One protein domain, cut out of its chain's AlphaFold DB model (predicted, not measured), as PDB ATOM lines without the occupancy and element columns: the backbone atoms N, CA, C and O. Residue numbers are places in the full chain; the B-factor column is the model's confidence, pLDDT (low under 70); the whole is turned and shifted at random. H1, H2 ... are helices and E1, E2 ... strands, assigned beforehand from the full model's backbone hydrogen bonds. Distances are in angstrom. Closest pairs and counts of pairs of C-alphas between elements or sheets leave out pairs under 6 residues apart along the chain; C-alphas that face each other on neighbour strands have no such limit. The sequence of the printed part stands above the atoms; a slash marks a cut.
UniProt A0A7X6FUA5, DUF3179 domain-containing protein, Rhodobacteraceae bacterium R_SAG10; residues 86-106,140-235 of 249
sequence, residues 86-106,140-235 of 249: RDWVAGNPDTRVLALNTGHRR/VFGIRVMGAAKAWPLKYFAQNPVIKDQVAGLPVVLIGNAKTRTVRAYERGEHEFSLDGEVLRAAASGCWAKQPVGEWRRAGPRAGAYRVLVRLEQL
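AT A GLANCE: This is residues 86 to 106 and 140 to 235 of the 249 residues of the protein "DUF3179 domain-containing protein" of Rhodobacteraceae bacterium R_SAG10 (UniProt A0A7X6FUA5). A curled, twisted four-stranded sheet, E6 to E9, stands on one side of a three-stranded sheet, E3 to E5, and the hairpin of E1 and E2 covers part of the other side, making a small sandwich with E3 to E5. Residues 93 to 106 stick out as a long free arm beyond the small helix H1. The printed part has 117 residues, with three named helices and nine named strands in the order H1 E1 E2 H2 E3 E4 E5 E6 E7 E8 E9 H3; the class is mixed, helices and strands, and the three sheets are antiparallel. The whole is loose, with a radius of gyration of the C-alphas of 16.9 A and spans of 55 by 38 by 29 A.

IN THESE COORDINATES: The largest sheet holds E6, residues 193 to 196, E7, residues 199 to 202, E8, residues 206 to 210, 13.7 A long, and E9, residues 216 to 218. The next holds E3, residues 162 to 167, 15.8 A, E4, residues 170 to 177, 22.4 A, and E5, residues 182 to 187, 17.3 A. E1, residues 140 to 145, measures 16.2 A and E2, residues 148 to 153, 17.2 A. H1 is residues 86 to 91, from C-alpha 86 at (-21.722, -81.901, 20.625); H2 is residues 156 to 159; H3 is residues 232 to 235, ending at C-alpha 235 at (-50.691, -80.369, 19.334).

HOW THE PARTS SIT: E6 E7 E8 E9 is a meander, each strand the antiparallel neighbour of the one before; its sheet is only just strongly twisted, with C-alphas up to 4.4 A off its best plane. N 194 and O 201 are 3.0 A apart, N 208 and O 200 2.8 A, and N 209 and O 217 2.9 A, within hydrogen-bond range. The closest C-alphas of E3 and E6, Val 162 and Ser 194, are 6.6 A apart. E3 E4 E5 is a second meander, with N 172 and O 165 at 2.8 A and N 175 and O 184 at 2.9 A. In its sandwich, two sheets face to face, with E1 and E2, the facing parts are 9.9 A centre to centre. In the hairpin E1 and E2, N 141 and O 152 are 2.8 A apart. H2 is on the sheet E3 E4 E5, at a height over the sheet of 5.0 A and over none of its strands; H3 only grazes it. H1 is apart from E9 and on neither of these two larger sheets. In H1 every O i to N i+4 pair is within hydrogen-bond range; H2 and H3 are too short for one.

THE WHOLE: Without residues 93 to 106, the body spans 38 by 29 by 25 A. Residues 107 to 139 are not printed, and C-alphas 106 and 140 are 30.4 A apart across this cut. The link E9 to H3 is long. Mean pLDDT of the printed part is 79.9; residues 203 to 205 and 218 to 235 are under 70.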
ATOM      1  N   ARG A  86     -22.042 -80.469  20.488       88.75
ATOM      2  CA  ARG A  86     -21.722 -81.901  20.625       88.75
ATOM      3  C   ARG A  86     -22.944 -82.773  20.327       88.75
ATOM      4  O   ARG A  86     -22.879 -83.658  19.485       88.75
ATOM      5  N   ASP A  87     -24.040 -82.475  21.013       87.31
ATOM      6  CA  ASP A  87     -25.332 -83.153  20.904       87.31
ATOM      7  C   ASP A  87     -25.882 -83.066  19.464       87.31
ATOM      8  O   ASP A  87     -26.286 -84.065  18.866       87.31
ATOM      9  N   TRP A  88     -25.816 -81.875  18.858       90.75
ATOM     10  CA  TRP A  88     -26.238 -81.664  17.474       90.75
ATOM     11  C   TRP A  88     -25.435 -82.496  16.473       90.75
ATOM     12  O   TRP A  88     -26.040 -83.193  15.661       90.75
ATOM     13  N   VAL A  89     -24.100 -82.444  16.535       91.88
ATOM     14  CA  VAL A  89     -23.213 -83.168  15.608       91.88
ATOM     15  C   VAL A  89     -23.371 -84.677  15.763       91.88
ATOM     16  O   VAL A  89     -23.438 -85.381  14.763       91.88
ATOM     17  N   ALA A  90     -23.526 -85.180  16.991       90.81
ATOM     18  CA  ALA A  90     -23.792 -86.597  17.221       90.81
ATOM     19  C   ALA A  90     -25.105 -87.075  16.564       90.81
ATOM     20  O   ALA A  90     -25.204 -88.236  16.177       90.81
ATOM     21  N   GLY A  91     -26.108 -86.199  16.424       88.88
ATOM     22  CA  GLY A  91     -27.364 -86.508  15.728       88.88
ATOM     23  C   GLY A  91     -27.380 -86.163  14.237       88.88
ATOM     24  O   GLY A  91     -28.237 -86.660  13.516       88.88
ATOM     25  N   ASN A  92     -26.468 -85.303  13.784       92.19
ATOM     26  CA  ASN A  92     -26.421 -84.764  12.425       92.19
ATOM     27  C   ASN A  92     -24.954 -84.699  11.956       92.19
ATOM     28  O   ASN A  92     -24.418 -83.594  11.799       92.19
ATOM     29  N   PRO A  93     -24.289 -85.856  11.771       93.56
ATOM     30  CA  PRO A  93     -22.845 -85.922  11.529       93.56
ATOM     31  C   PRO A  93     -22.416 -85.195  10.250       93.56
ATOM     32  O   PRO A  93     -21.321 -84.644  10.201       93.56
ATOM     33  N   ASP A  94     -23.311 -85.103   9.264       95.50
ATOM     34  CA  ASP A  94     -23.056 -84.435   7.984       95.50
ATOM     35  C   ASP A  94     -23.295 -82.914   8.030       95.50
ATOM     36  O   ASP A  94     -23.211 -82.227   7.008       95.50
ATOM     37  N   THR A  95     -23.618 -82.354   9.207       94.25
ATOM     38  CA  THR A  95     -23.815 -80.905   9.363       94.25
ATOM     39  C   THR A  95     -22.548 -80.160   8.975       94.25
ATOM     40  O   THR A  95     -21.494 -80.323   9.587       94.25
ATOM     41  N   ARG A  96     -22.678 -79.242   8.019       92.12
ATOM     42  CA  ARG A  96     -21.618 -78.300   7.666       92.12
ATOM     43  C   ARG A  96     -21.827 -76.991   8.419       92.12
ATOM     44  O   ARG A  96     -22.937 -76.465   8.463       92.12
ATOM     45  N   VAL A  97     -20.752 -76.453   8.983       88.62
ATOM     46  CA  VAL A  97     -20.724 -75.119   9.597       88.62
ATOM     47  C   VAL A  97     -19.865 -74.186   8.753       88.62
ATOM     48  O   VAL A  97     -18.925 -74.628   8.089       88.62
ATOM     49  N   LEU A  98     -20.195 -72.895   8.755       85.62
ATOM     50  CA  LEU A  98     -19.374 -71.889   8.086       85.62
ATOM     51  C   LEU A  98     -18.001 -71.794   8.764       85.62
ATOM     52  O   LEU A  98     -17.890 -71.893   9.987       85.62
ATOM     53  N   ALA A  99     -16.957 -71.593   7.960       83.06
ATOM     54  CA  ALA A  99     -15.609 -71.406   8.472       83.06
ATOM     55  C   ALA A  99     -15.519 -70.115   9.299       83.06
ATOM     56  O   ALA A  99     -16.068 -69.082   8.920       83.06
ATOM     57  N   LEU A 100     -14.775 -70.156  10.408       79.75
ATOM     58  CA  LEU A 100     -14.523 -68.967  11.233       79.75
ATOM     59  C   LEU A 100     -13.596 -67.959  10.536       79.75
ATOM     60  O   LEU A 100     -13.635 -66.768  10.843       79.75
ATOM     61  N   ASN A 101     -12.788 -68.419   9.576       82.12
ATOM     62  CA  ASN A 101     -11.981 -67.551   8.725       82.12
ATOM     63  C   ASN A 101     -12.857 -66.906   7.643       82.12
ATOM     64  O   ASN A 101     -12.930 -67.377   6.512       82.12
ATOM     65  N   THR A 102     -13.559 -65.844   8.028       81.25
ATOM     66  CA  THR A 102     -14.517 -65.133   7.170       81.25
ATOM     67  C   THR A 102     -13.914 -63.922   6.452       81.25
ATOM     68  O   THR A 102     -14.592 -63.297   5.645       81.25
ATOM     69  N   GLY A 103     -12.665 -63.542   6.757       82.00
ATOM     70  CA  GLY A 103     -12.039 -62.310   6.253       82.00
ATOM     71  C   GLY A 103     -12.500 -61.016   6.946       82.00
ATOM     72  O   GLY A 103     -11.987 -59.940   6.643       82.00
ATOM     73  N   HIS A 104     -13.431 -61.089   7.904       78.75
ATOM     74  CA  HIS A 104     -13.893 -59.931   8.672       78.75
ATOM     75  C   HIS A 104     -13.052 -59.688   9.934       78.75
ATOM     76  O   HIS A 104     -12.616 -60.619  10.603       78.75
ATOM     77  N   ARG A 105     -12.874 -58.409  10.303       77.50
ATOM     78  CA  ARG A 105     -12.083 -57.992  11.481       77.50
ATOM     79  C   ARG A 105     -12.842 -58.058  12.809       77.50
ATOM     80  O   ARG A 105     -12.225 -57.991  13.868       77.50
ATOM     81  N   ARG A 106     -14.176 -58.129  12.777       77.62
ATOM     82  CA  ARG A 106     -14.996 -58.118  13.994       77.62
ATOM     83  C   ARG A 106     -14.987 -59.497  14.649       77.62
ATOM     84  O   ARG A 106     -15.281 -60.496  14.001       77.62
ATOM     85  N   VAL A 140     -36.503 -67.883  31.020       92.75
ATOM     86  CA  VAL A 140     -37.667 -68.741  31.222       92.75
ATOM     87  C   VAL A 140     -37.831 -69.685  30.039       92.75
ATOM     88  O   VAL A 140     -37.483 -69.350  28.907       92.75
ATOM     89  N   PHE A 141     -38.396 -70.857  30.294       92.38
ATOM     90  CA  PHE A 141     -38.972 -71.707  29.264       92.38
ATOM     91  C   PHE A 141     -40.477 -71.455  29.222       92.38
ATOM     92  O   PHE A 141     -41.134 -71.571  30.253       92.38
ATOM     93  N   GLY A 142     -41.021 -71.072  28.068       90.62
ATOM     94  CA  GLY A 142     -42.437 -70.743  27.906       90.62
ATOM     95  C   GLY A 142     -43.157 -71.736  27.002       90.62
ATOM     96  O   GLY A 142     -42.617 -72.145  25.979       90.62
ATOM     97  N   ILE A 143     -44.394 -72.079  27.353       87.19
ATOM     98  CA  ILE A 143     -45.302 -72.879  26.525       87.19
ATOM     99  C   ILE A 143     -46.541 -72.048  26.228       87.19
ATOM    100  O   ILE A 143     -47.078 -71.383  27.115       87.19
ATOM    101  N   ARG A 144     -46.997 -72.120  24.977       84.19
ATOM    102  CA  ARG A 144     -48.287 -71.601  24.523       84.19
ATOM    103  C   ARG A 144     -49.076 -72.740  23.897       84.19
ATOM    104  O   ARG A 144     -48.630 -73.317  22.910       84.19
ATOM    105  N   VAL A 145     -50.216 -73.083  24.484       80.06
ATOM    106  CA  VAL A 145     -51.077 -74.179  24.021       80.06
ATOM    107  C   VAL A 145     -52.526 -73.871  24.390       80.06
ATOM    108  O   VAL A 145     -52.778 -73.318  25.457       80.06
ATOM    109  N   MET A 146     -53.469 -74.176  23.491       75.44
ATOM    110  CA  MET A 146     -54.914 -73.975  23.709       75.44
ATOM    111  C   MET A 146     -55.281 -72.561  24.208       75.44
ATOM    112  O   MET A 146     -56.115 -72.388  25.088       75.44
ATOM    113  N   GLY A 147     -54.617 -71.527  23.678       78.81
ATOM    114  CA  GLY A 147     -54.861 -70.129  24.062       78.81
ATOM    115  C   GLY A 147     -54.298 -69.715  25.429       78.81
ATOM    116  O   GLY A 147     -54.325 -68.530  25.754       78.81
ATOM    117  N   ALA A 148     -53.729 -70.643  26.200       86.38
ATOM    118  CA  ALA A 148     -53.047 -70.352  27.451       86.38
ATOM    119  C   ALA A 148     -51.533 -70.249  27.261       86.38
ATOM    120  O   ALA A 148     -50.945 -70.839  26.349       86.38
ATOM    121  N   ALA A 149     -50.893 -69.507  28.162       88.56
ATOM    122  CA  ALA A 149     -49.448 -69.390  28.233       88.56
ATOM    123  C   ALA A 149     -48.975 -69.596  29.671       88.56
ATOM    124  O   ALA A 149     -49.570 -69.064  30.608       88.56
ATOM    125  N   LYS A 150     -47.884 -70.338  29.838       92.62
ATOM    126  CA  LYS A 150     -47.203 -70.504  31.125       92.62
ATOM    127  C   LYS A 150     -45.700 -70.538  30.902       92.62
ATOM    128  O   LYS A 150     -45.241 -70.987  29.851       92.62
ATOM    129  N   ALA A 151     -44.941 -70.035  31.869       92.31
ATOM    130  CA  ALA A 151     -43.491 -69.994  31.798       92.31
ATOM    131  C   ALA A 151     -42.858 -70.463  33.110       92.31
ATOM    132  O   ALA A 151     -43.382 -70.193  34.189       92.31
ATOM    133  N   TRP A 152     -41.712 -71.134  32.998       94.31
ATOM    134  CA  TRP A 152     -40.923 -71.635  34.119       94.31
ATOM    135  C   TRP A 152     -39.520 -71.031  34.066       94.31
ATOM    136  O   TRP A 152     -38.825 -71.202  33.060       94.31
ATOM    137  N   PRO A 153     -39.067 -70.340  35.122       94.62
ATOM    138  CA  PRO A 153     -37.685 -69.896  35.252       94.62
ATOM    139  C   PRO A 153     -36.692 -71.038  35.062       94.62
ATOM    140  O   PRO A 153     -36.802 -72.079  35.711       94.62
ATOM    141  N   LEU A 154     -35.659 -70.820  34.242       94.25
ATOM    142  CA  LEU A 154     -34.632 -71.839  34.003       94.25
ATOM    143  C   LEU A 154     -33.922 -72.270  35.295       94.25
ATOM    144  O   LEU A 154     -33.498 -73.418  35.398       94.25
ATOM    145  N   LYS A 155     -33.838 -71.386  36.300       93.38
ATOM    146  CA  LYS A 155     -33.232 -71.696  37.605       93.38
ATOM    147  C   LYS A 155     -33.912 -72.857  38.339       93.38
ATOM    148  O   LYS A 155     -33.249 -73.532  39.118       93.38
ATOM    149  N   TYR A 156     -35.191 -73.137  38.077       94.62
ATOM    150  CA  TYR A 156     -35.891 -74.261  38.710       94.62
ATOM    151  C   TYR A 156     -35.302 -75.618  38.296       94.62
ATOM    152  O   TYR A 156     -35.247 -76.536  39.110       94.62
ATOM    153  N   PHE A 157     -34.742 -75.708  37.085       94.12
ATOM    154  CA  PHE A 157     -34.081 -76.916  36.582       94.12
ATOM    155  C   PHE A 157     -32.680 -77.153  37.161       94.12
ATOM    156  O   PHE A 157     -32.066 -78.170  36.853       94.12
ATOM    157  N   ALA A 158     -32.145 -76.231  37.970       92.19
ATOM    158  CA  ALA A 158     -30.893 -76.461  38.694       92.19
ATOM    159  C   ALA A 158     -31.100 -77.377  39.911       92.19
ATOM    160  O   ALA A 158     -30.204 -78.134  40.263       92.19
ATOM    161  N   GLN A 159     -32.278 -77.297  40.536       88.50
ATOM    162  CA  GLN A 159     -32.644 -78.103  41.703       88.50
ATOM    163  C   GLN A 159     -33.453 -79.334  41.290       88.50
ATOM    164  O   GLN A 159     -33.223 -80.421  41.802       88.50
ATOM    165  N   ASN A 160     -34.371 -79.163  40.332       91.44
ATOM    166  CA  ASN A 160     -35.287 -80.204  39.881       91.44
ATOM    167  C   ASN A 160     -35.233 -80.321  38.349       91.44
ATOM    168  O   ASN A 160     -35.941 -79.589  37.656       91.44
ATOM    169  N   PRO A 161     -34.413 -81.228  37.787       92.44
ATOM    170  CA  PRO A 161     -34.271 -81.369  36.336       92.44
ATOM    171  C   PRO A 161     -35.545 -81.889  35.655       92.44
ATOM    172  O   PRO A 161     -35.664 -81.783  34.435       92.44
ATOM    173  N   VAL A 162     -36.500 -82.422  36.427       93.94
ATOM    174  CA  VAL A 162     -37.827 -82.844  35.968       93.94
ATOM    175  C   VAL A 162     -38.888 -82.065  36.738       93.94
ATOM    176  O   VAL A 162     -38.977 -82.171  37.958       93.94
ATOM    177  N   ILE A 163     -39.709 -81.303  36.021       94.62
ATOM    178  CA  ILE A 163     -40.840 -80.555  36.578       94.62
ATOM    179  C   ILE A 163     -42.126 -81.133  35.997       94.62
ATOM    180  O   ILE A 163     -42.280 -81.234  34.781       94.62
ATOM    181  N   LYS A 164     -43.055 -81.500  36.877       93.56
ATOM    182  CA  LYS A 164     -44.399 -81.967  36.527       93.56
ATOM    183  C   LYS A 164     -45.372 -80.844  36.839       93.56
ATOM    184  O   LYS A 164     -45.345 -80.307  37.942       93.56
ATOM    185  N   ASP A 165     -46.188 -80.471  35.867       94.44
ATOM    186  CA  ASP A 165     -47.102 -79.341  36.000       94.44
ATOM    187  C   ASP A 165     -48.262 -79.486  35.001       94.44
ATOM    188  O   ASP A 165     -48.448 -80.540  34.387       94.44
ATOM    189  N   GLN A 166     -49.036 -78.421  34.824       93.19
ATOM    190  CA  GLN A 166     -50.112 -78.309  33.857       93.19
ATOM    191  C   GLN A 166     -50.188 -76.910  33.230       93.19
ATOM    192  O   GLN A 166     -49.840 -75.898  33.858       93.19
ATOM    193  N   VAL A 167     -50.690 -76.854  31.993       90.94
ATOM    194  CA  VAL A 167     -51.032 -75.617  31.269       90.94
ATOM    195  C   VAL A 167     -52.451 -75.753  30.739       90.94
ATOM    196  O   VAL A 167     -52.703 -76.632  29.927       90.94
ATOM    197  N   ALA A 168     -53.378 -74.910  31.204       88.50
ATOM    198  CA  ALA A 168     -54.803 -75.022  30.857       88.50
ATOM    199  C   ALA A 168     -55.367 -76.448  31.036       88.50
ATOM    200  O   ALA A 168     -56.080 -76.956  30.179       88.50
ATOM    201  N   GLY A 169     -54.998 -77.112  32.136       89.00
ATOM    202  CA  GLY A 169     -55.426 -78.480  32.438       89.00
ATOM    203  C   GLY A 169     -54.683 -79.581  31.674       89.00
ATOM    204  O   GLY A 169     -54.807 -80.735  32.061       89.00
ATOM    205  N   LEU A 170     -53.869 -79.261  30.660       88.56
ATOM    206  CA  LEU A 170     -53.029 -80.246  29.974       88.56
ATOM    207  C   LEU A 170     -51.855 -80.650  30.879       88.56
ATOM    208  O   LEU A 170     -51.011 -79.789  31.163       88.56
ATOM    209  N   PRO A 171     -51.748 -81.921  31.311       91.50
ATOM    210  CA  PRO A 171     -50.622 -82.384  32.111       91.50
ATOM    211  C   PRO A 171     -49.338 -82.366  31.283       91.50
ATOM    212  O   PRO A 171     -49.264 -82.972  30.212       91.50
ATOM    213  N   VAL A 172     -48.299 -81.706  31.792       91.75
ATOM    214  CA  VAL A 172     -46.999 -81.593  31.121       91.75
ATOM    215  C   VAL A 172     -45.861 -82.066  32.014       91.75
ATOM    216  O   VAL A 172     -45.904 -81.953  33.242       91.75
ATOM    217  N   VAL A 173     -44.821 -82.593  31.373       92.62
ATOM    218  CA  VAL A 173     -43.527 -82.864  31.997       92.62
ATOM    219  C   VAL A 173     -42.455 -82.067  31.268       92.62
ATOM    220  O   VAL A 173     -42.355 -82.096  30.039       92.62
ATOM    221  N   LEU A 174     -41.665 -81.329  32.040       92.62
ATOM    222  CA  LEU A 174     -40.538 -80.541  31.567       92.62
ATOM    223  C   LEU A 174     -39.260 -81.200  32.042       92.62
ATOM    224  O   LEU A 174     -39.095 -81.432  33.236       92.62
ATOM    225  N   ILE A 175     -38.353 -81.469  31.115       92.31
ATOM    226  CA  ILE A 175     -37.050 -82.046  31.425       92.31
ATOM    227  C   ILE A 175     -35.999 -81.061  30.951       92.31
ATOM    228  O   ILE A 175     -35.950 -80.728  29.762       92.31
ATOM    229  N   GLY A 176     -35.183 -80.565  31.872       91.50
ATOM    230  CA  GLY A 176     -34.305 -79.445  31.587       91.50
ATOM    231  C   GLY A 176     -33.004 -79.429  32.368       91.50
ATOM    232  O   GLY A 176     -32.805 -80.163  33.329       91.50
ATOM    233  N   ASN A 177     -32.105 -78.562  31.914       91.00
ATOM    234  CA  ASN A 177     -30.809 -78.302  32.519       91.00
ATOM    235  C   ASN A 177     -30.532 -76.794  32.457       91.00
ATOM    236  O   ASN A 177     -30.445 -76.204  31.376       91.00
ATOM    237  N   ALA A 178     -30.396 -76.175  33.631       93.19
ATOM    238  CA  ALA A 178     -30.199 -74.732  33.752       93.19
ATOM    239  C   ALA A 178     -28.864 -74.255  33.147       93.19
ATOM    240  O   ALA A 178     -28.812 -73.177  32.556       93.19
ATOM    241  N   LYS A 179     -27.798 -75.063  33.247       90.75
ATOM    242  CA  LYS A 179     -26.444 -74.719  32.780       90.75
ATOM    243  C   LYS A 179     -26.367 -74.669  31.257       90.75
ATOM    244  O   LYS A 179     -25.822 -73.721  30.702       90.75
ATOM    245  N   THR A 180     -26.931 -75.666  30.579       89.75
ATOM    246  CA  THR A 180     -26.979 -75.715  29.107       89.75
ATOM    247  C   THR A 180     -28.168 -74.951  28.525       89.75
ATOM    248  O   THR A 180     -28.271 -74.830  27.307       89.75
ATOM    249  N   ARG A 181     -29.072 -74.439  29.376       91.31
ATOM    250  CA  ARG A 181     -30.330 -73.770  28.996       91.31
ATOM    251  C   ARG A 181     -31.217 -74.624  28.086       91.31
ATOM    252  O   ARG A 181     -31.990 -74.110  27.282       91.31
ATOM    253  N   THR A 182     -31.103 -75.942  28.205       90.06
ATOM    254  CA  THR A 182     -31.890 -76.888  27.414       90.06
ATOM    255  C   THR A 182     -33.112 -77.300  28.211       90.06
ATOM    256  O   THR A 182     -32.962 -77.772  29.334       90.06
ATOM    257  N   VAL A 183     -34.298 -77.184  27.624       91.25
ATOM    258  CA  VAL A 183     -35.538 -77.737  28.176       91.25
ATOM    259  C   VAL A 183     -36.296 -78.432  27.051       91.25
ATOM    260  O   VAL A 183     -36.248 -78.009  25.890       91.25
ATOM    261  N   ARG A 184     -36.968 -79.529  27.384       89.56
ATOM    262  CA  ARG A 184     -37.964 -80.187  26.541       89.56
ATOM    263  C   ARG A 184     -39.259 -80.315  27.314       89.56
ATOM    264  O   ARG A 184     -39.229 -80.569  28.514       89.56
ATOM    265  N   ALA A 185     -40.366 -80.168  26.603       88.69
ATOM    266  CA  ALA A 185     -41.698 -80.313  27.151       88.69
ATOM    267  C   ALA A 185     -42.461 -81.387  26.395       88.69
ATOM    268  O   ALA A 185     -42.446 -81.424  25.163       88.69
ATOM    269  N   TYR A 186     -43.152 -82.218  27.155       86.56
ATOM    270  CA  TYR A 186     -43.943 -83.312  26.632       86.56
ATOM    271  C   TYR A 186     -45.298 -83.334  27.323       86.56
ATOM    272  O   TYR A 186     -45.410 -82.957  28.494       86.56
ATOM    273  N   GLU A 187     -46.317 -83.799  26.606       86.56
ATOM    274  CA  GLU A 187     -47.551 -84.219  27.255       86.56
ATOM    275  C   GLU A 187     -47.242 -85.378  28.209       86.56
ATOM    276  O   GLU A 187     -46.559 -86.342  27.849       86.56
ATOM    277  N   ARG A 188     -47.694 -85.246  29.456       86.50
ATOM    278  CA  ARG A 188     -47.400 -86.199  30.528       86.50
ATOM    279  C   ARG A 188     -48.463 -87.289  30.642       86.50
ATOM    280  O   ARG A 188     -48.122 -88.419  30.991       86.50
ATOM    281  N   GLY A 189     -49.725 -86.954  30.362       83.88
ATOM    282  CA  GLY A 189     -50.873 -87.784  30.734       83.88
ATOM    283  C   GLY A 189     -50.850 -88.113  32.231       83.88
ATOM    284  O   GLY A 189     -50.446 -87.283  33.047       83.88
ATOM    285  N   GLU A 190     -51.181 -89.358  32.570       81.44
ATOM    286  CA  GLU A 190     -51.179 -89.883  33.947       81.44
ATOM    287  C   GLU A 190     -49.797 -90.382  34.414       81.44
ATOM    288  O   GLU A 190     -49.659 -90.976  35.481       81.44
ATOM    289  N   HIS A 191     -48.747 -90.203  33.607       81.06
ATOM    290  CA  HIS A 191     -47.432 -90.736  33.944       81.06
ATOM    291  C   HIS A 191     -46.715 -89.891  35.003       81.06
ATOM    292  O   HIS A 191     -46.668 -88.659  34.945       81.06
ATOM    293  N   GLU A 192     -46.067 -90.586  35.933       84.75
ATOM    294  CA  GLU A 192     -45.134 -90.010  36.894       84.75
ATOM    295  C   GLU A 192     -43.703 -90.230  36.421       84.75
ATOM    296  O   GLU A 192     -43.305 -91.370  36.169       84.75
ATOM    297  N   PHE A 193     -42.944 -89.140  36.294       85.69
ATOM    298  CA  PHE A 193     -41.578 -89.148  35.781       85.69
ATOM    299  C   PHE A 193     -40.555 -88.804  36.864       85.69
ATOM    300  O   PHE A 193     -40.746 -87.855  37.629       85.69
ATOM    301  N   SER A 194     -39.443 -89.534  36.867       86.12
ATOM    302  CA  SER A 194     -38.242 -89.233  37.649       86.12
ATOM    303  C   SER A 194     -36.988 -89.413  36.796       86.12
ATOM    304  O   SER A 194     -36.996 -90.142  35.802       86.12
ATOM    305  N   LEU A 195     -35.912 -88.716  37.159       85.50
ATOM    306  CA  LEU A 195     -34.619 -88.825  36.488       85.50
ATOM    307  C   LEU A 195     -33.631 -89.547  37.404       85.50
ATOM    308  O   LEU A 195     -33.467 -89.162  38.559       85.50
ATOM    309  N   ASP A 196     -32.980 -90.572  36.866       80.06
ATOM    310  CA  ASP A 196     -31.946 -91.377  37.510       80.06
ATOM    311  C   ASP A 196     -30.697 -91.328  36.616       80.06
ATOM    312  O   ASP A 196     -30.606 -92.015  35.595       80.06
ATOM    313  N   GLY A 197     -29.793 -90.392  36.916       77.75
ATOM    314  CA  GLY A 197     -28.686 -90.037  36.026       77.75
ATOM    315  C   GLY A 197     -29.182 -89.496  34.679       77.75
ATOM    316  O   GLY A 197     -29.806 -88.438  34.616       77.75
ATOM    317  N   GLU A 198     -28.907 -90.221  33.592       73.75
ATOM    318  CA  GLU A 198     -29.385 -89.897  32.236       73.75
ATOM    319  C   GLU A 198     -30.599 -90.735  31.797       73.75
ATOM    320  O   GLU A 198     -31.024 -90.665  30.642       73.75
ATOM    321  N   VAL A 199     -31.180 -91.521  32.706       76.12
ATOM    322  CA  VAL A 199     -32.353 -92.353  32.429       76.12
ATOM    323  C   VAL A 199     -33.589 -91.695  33.022       76.12
ATOM    324  O   VAL A 199     -33.679 -91.468  34.227       76.12
ATOM    325  N   LEU A 200     -34.581 -91.420  32.178       82.31
ATOM    326  CA  LEU A 200     -35.878 -90.930  32.627       82.31
ATOM    327  C   LEU A 200     -36.810 -92.129  32.819       82.31
ATOM    328  O   LEU A 200     -37.072 -92.886  31.885       82.31
ATOM    329  N   ARG A 201     -37.312 -92.318  34.036       81.56
ATOM    330  CA  ARG A 201     -38.201 -93.426  34.396       81.56
ATOM    331  C   ARG A 201     -39.632 -92.926  34.481       81.56
ATOM    332  O   ARG A 201     -39.884 -91.899  35.104       81.56
ATOM    333  N   ALA A 202     -40.555 -93.668  33.875       79.56
ATOM    334  CA  ALA A 202     -41.985 -93.462  34.037       79.56
ATOM    335  C   ALA A 202     -42.585 -94.635  34.821       79.56
ATOM    336  O   ALA A 202     -42.478 -95.780  34.372       79.56
ATOM    337  N   ALA A 203     -43.232 -94.358  35.958       66.06
ATOM    338  CA  ALA A 203     -43.695 -95.382  36.909       66.06
ATOM    339  C   ALA A 203     -44.577 -96.482  36.277       66.06
ATOM    340  O   ALA A 203     -44.539 -97.625  36.720       66.06
ATOM    341  N   ALA A 204     -45.321 -96.158  35.211       59.78
ATOM    342  CA  ALA A 204     -46.253 -97.071  34.540       59.78
ATOM    343  C   ALA A 204     -45.883 -97.420  33.082       59.78
ATOM    344  O   ALA A 204     -46.612 -98.157  32.423       59.78
ATOM    345  N   SER A 205     -44.794 -96.873  32.525       62.12
ATOM    346  CA  SER A 205     -44.516 -96.977  31.078       62.12
ATOM    347  C   SER A 205     -43.051 -97.230  30.700       62.12
ATOM    348  O   SER A 205     -42.742 -97.338  29.510       62.12
ATOM    349  N   GLY A 206     -42.168 -97.464  31.673       71.31
ATOM    350  CA  GLY A 206     -40.796 -97.932  31.442       71.31
ATOM    351  C   GLY A 206     -39.763 -96.807  31.345       71.31
ATOM    352  O   GLY A 206     -40.011 -95.671  31.749       71.31
ATOM    353  N   CYS A 207     -38.573 -97.142  30.844       75.44
ATOM    354  CA  CYS A 207     -37.444 -96.216  30.765       75.44
ATOM    355  C   CYS A 207     -37.401 -95.470  29.426       75.44
ATOM    356  O   CYS A 207     -37.754 -95.998  28.369       75.44
ATOM    357  N   TRP A 208     -36.912 -94.238  29.479       78.19
ATOM    358  CA  TRP A 208     -36.711 -93.346  28.350       78.19
ATOM    359  C   TRP A 208     -35.240 -92.943  28.292       78.19
ATOM    360  O   TRP A 208     -34.613 -92.704  29.325       78.19
ATOM    361  N   ALA A 209     -34.707 -92.854  27.077       78.19
ATOM    362  CA  ALA A 209     -33.328 -92.466  26.821       78.19
ATOM    363  C   ALA A 209     -33.274 -91.130  26.079       78.19
ATOM    364  O   ALA A 209     -34.073 -90.873  25.165       78.19
ATOM    365  N   LYS A 210     -32.309 -90.292  26.460       80.50
ATOM    366  CA  LYS A 210     -32.017 -89.031  25.784       80.50
ATOM    367  C   LYS A 210     -31.283 -89.308  24.467       80.50
ATOM    368  O   LYS A 210     -30.295 -90.031  24.429       80.50
ATOM    369  N   GLN A 211     -31.782 -88.737  23.384       81.88
ATOM    370  CA  GLN A 211     -31.198 -88.795  22.047       81.88
ATOM    371  C   GLN A 211     -30.173 -87.667  21.853       81.88
ATOM    372  O   GLN A 211     -30.250 -86.663  22.567       81.88
ATOM    373  N   PRO A 212     -29.281 -87.766  20.847       72.81
ATOM    374  CA  PRO A 212     -28.267 -86.754  20.557       72.81
ATOM    375  C   PRO A 212     -28.800 -85.322  20.465       72.81
ATOM    376  O   PRO A 212     -28.172 -84.426  20.983       72.81
ATOM    377  N   VAL A 213     -30.017 -85.070  19.974       75.81
ATOM    378  CA  VAL A 213     -30.614 -83.712  19.947       75.81
ATOM    379  C   VAL A 213     -31.421 -83.351  21.203       75.81
ATOM    380  O   VAL A 213     -32.284 -82.474  21.177       75.81
ATOM    381  N   GLY A 214     -31.197 -84.050  22.314       76.88
ATOM    382  CA  GLY A 214     -31.883 -83.853  23.591       76.88
ATOM    383  C   GLY A 214     -33.344 -84.305  23.629       76.88
ATOM    384  O   GLY A 214     -34.043 -83.997  24.590       76.88
ATOM    385  N   GLU A 215     -33.824 -85.001  22.598       79.38
ATOM    386  CA  GLU A 215     -35.159 -85.607  22.579       79.38
ATOM    387  C   GLU A 215     -35.201 -86.840  23.491       79.38
ATOM    388  O   GLU A 215     -34.283 -87.651  23.472       79.38
ATOM    389  N   TRP A 216     -36.268 -87.016  24.263       79.06
ATOM    390  CA  TRP A 216     -36.472 -88.212  25.078       79.06
ATOM    391  C   TRP A 216     -37.339 -89.210  24.318       79.06
ATOM    392  O   TRP A 216     -38.442 -88.882  23.875       79.06
ATOM    393  N   ARG A 217     -36.841 -90.440  24.164       74.75
ATOM    394  CA  ARG A 217     -37.531 -91.519  23.447       74.75
ATOM    395  C   ARG A 217     -37.674 -92.760  24.315       74.75
ATOM    396  O   ARG A 217     -36.754 -93.102  25.058       74.75
ATOM    397  N   ARG A 218     -38.820 -93.439  24.216       69.56
ATOM    398  CA  ARG A 218     -39.102 -94.641  25.010       69.56
ATOM    399  C   ARG A 218     -38.180 -95.769  24.571       69.56
ATOM    400  O   ARG A 218     -38.094 -96.041  23.375       69.56
ATOM    401  N   ALA A 219     -37.546 -96.451  25.517       62.69
ATOM    402  CA  ALA A 219     -36.858 -97.703  25.234       62.69
ATOM    403  C   ALA A 219     -37.912 -98.810  25.031       62.69
ATOM    404  O   ALA A 219     -38.679 -99.118  25.943       62.69
ATOM    405  N   GLY A 220     -38.011 -99.357  23.816       54.16
ATOM    406  CA  GLY A 220     -38.896-100.484  23.496       54.16
ATOM    407  C   GLY A 220     -38.180-101.841  23.603       54.16
ATOM    408  O   GLY A 220     -36.958-101.884  23.494       54.16
ATOM    409  N   PRO A 221     -38.912-102.965  23.749       45.81
ATOM    410  CA  PRO A 221     -38.335-104.317  23.802       45.81
ATOM    411  C   PRO A 221     -37.778-104.825  22.457       45.81
ATOM    412  O   PRO A 221     -37.194-105.901  22.400       45.81
ATOM    413  N   ARG A 222     -37.942-104.069  21.362       40.44
ATOM    414  CA  ARG A 222     -37.313-104.341  20.061       40.44
ATOM    415  C   ARG A 222     -36.502-103.124  19.636       40.44
ATOM    416  O   ARG A 222     -37.038-102.015  19.593       40.44
ATOM    417  N   ALA A 223     -35.227-103.347  19.325       32.03
ATOM    418  CA  ALA A 223     -34.346-102.333  18.763       32.03
ATOM    419  C   ALA A 223     -35.020-101.687  17.536       32.03
ATOM    420  O   ALA A 223     -35.415-102.388  16.608       32.03
ATOM    421  N   GLY A 224     -35.202-100.362  17.557       37.34
ATOM    422  CA  GLY A 224     -35.639 -99.584  16.389       37.34
ATOM    423  C   GLY A 224     -37.044 -98.966  16.425       37.34
ATOM    424  O   GLY A 224     -37.309 -98.087  15.612       37.34
ATOM    425  N   ALA A 225     -37.933 -99.322  17.362       30.16
ATOM    426  CA  ALA A 225     -39.271 -98.713  17.449       30.16
ATOM    427  C   ALA A 225     -39.383 -97.745  18.640       30.16
ATOM    428  O   ALA A 225     -39.848 -98.101  19.723       30.16
ATOM    429  N   TYR A 226     -38.958 -96.498  18.438       36.56
ATOM    430  CA  TYR A 226     -39.108 -95.438  19.434       36.56
ATOM    431  C   TYR A 226     -40.453 -94.715  19.256       36.56
ATOM    432  O   TYR A 226     -40.689 -94.105  18.216       36.56
ATOM    433  N   ARG A 227     -41.326 -94.721  20.275       42.19
ATOM    434  CA  ARG A 227     -42.440 -93.756  20.367       42.19
ATOM    435  C   ARG A 227     -41.954 -92.530  21.142       42.19
ATOM    436  O   ARG A 227     -41.436 -92.670  22.250       42.19
ATOM    437  N   VAL A 228     -42.084 -91.349  20.545       46.50
ATOM    438  CA  VAL A 228     -41.845 -90.067  21.223       46.50
ATOM    439  C   VAL A 228     -43.073 -89.769  22.092       46.50
ATOM    440  O   VAL A 228     -44.191 -90.065  21.667       46.50
ATOM    441  N   LEU A 229     -42.898 -89.208  23.295       53.84
ATOM    442  CA  LEU A 229     -44.017 -88.552  23.983       53.84
ATOM    443  C   LEU A 229     -44.594 -87.497  23.032       53.84
ATOM    444  O   LEU A 229     -43.815 -86.824  22.353       53.84
ATOM    445  N   VAL A 230     -45.919 -87.352  22.956       50.78
ATOM    446  CA  VAL A 230     -46.528 -86.350  22.070       50.78
ATOM    447  C   VAL A 230     -45.900 -85.002  22.397       50.78
ATOM    448  O   VAL A 230     -46.008 -84.484  23.516       50.78
ATOM    449  N   ARG A 231     -45.148 -84.460  21.436       57.84
ATOM    450  CA  ARG A 231     -44.545 -83.150  21.629       57.84
ATOM    451  C   ARG A 231     -45.691 -82.160  21.615       57.84
ATOM    452  O   ARG A 231     -46.521 -82.199  20.711       57.84
ATOM    453  N   LEU A 232     -45.699 -81.208  22.542       54.16
ATOM    454  CA  LEU A 232     -46.683 -80.116  22.510       54.16
ATOM    455  C   LEU A 232     -46.631 -79.343  21.176       54.16
ATOM    456  O   LEU A 232     -47.625 -78.801  20.703       54.16
ATOM    457  N   GLU A 233     -45.473 -79.392  20.521       50.94
ATOM    458  CA  GLU A 233     -45.212 -78.966  19.148       50.94
ATOM    459  C   GLU A 233     -46.201 -79.545  18.119       50.94
ATOM    460  O   GLU A 233     -46.604 -78.851  17.187       50.94
ATOM    461  N   GLN A 234     -46.616 -80.802  18.297       41.56
ATOM    462  CA  GLN A 234     -47.530 -81.535  17.417       41.56
ATOM    463  C   GLN A 234     -49.008 -81.234  17.719       41.56
ATOM    464  O   GLN A 234     -49.847 -81.389  16.836       41.56
ATOM    465  N   LEU A 235     -49.327 -80.737  18.921       44.22
ATOM    466  CA  LEU A 235     -50.691 -80.369  19.334       44.22
ATOM    467  C   LEU A 235     -51.115 -78.969  18.851       44.22
ATOM    468  O   LEU A 235     -52.297 -78.645  18.827       44.22
TER     469      LEU A 235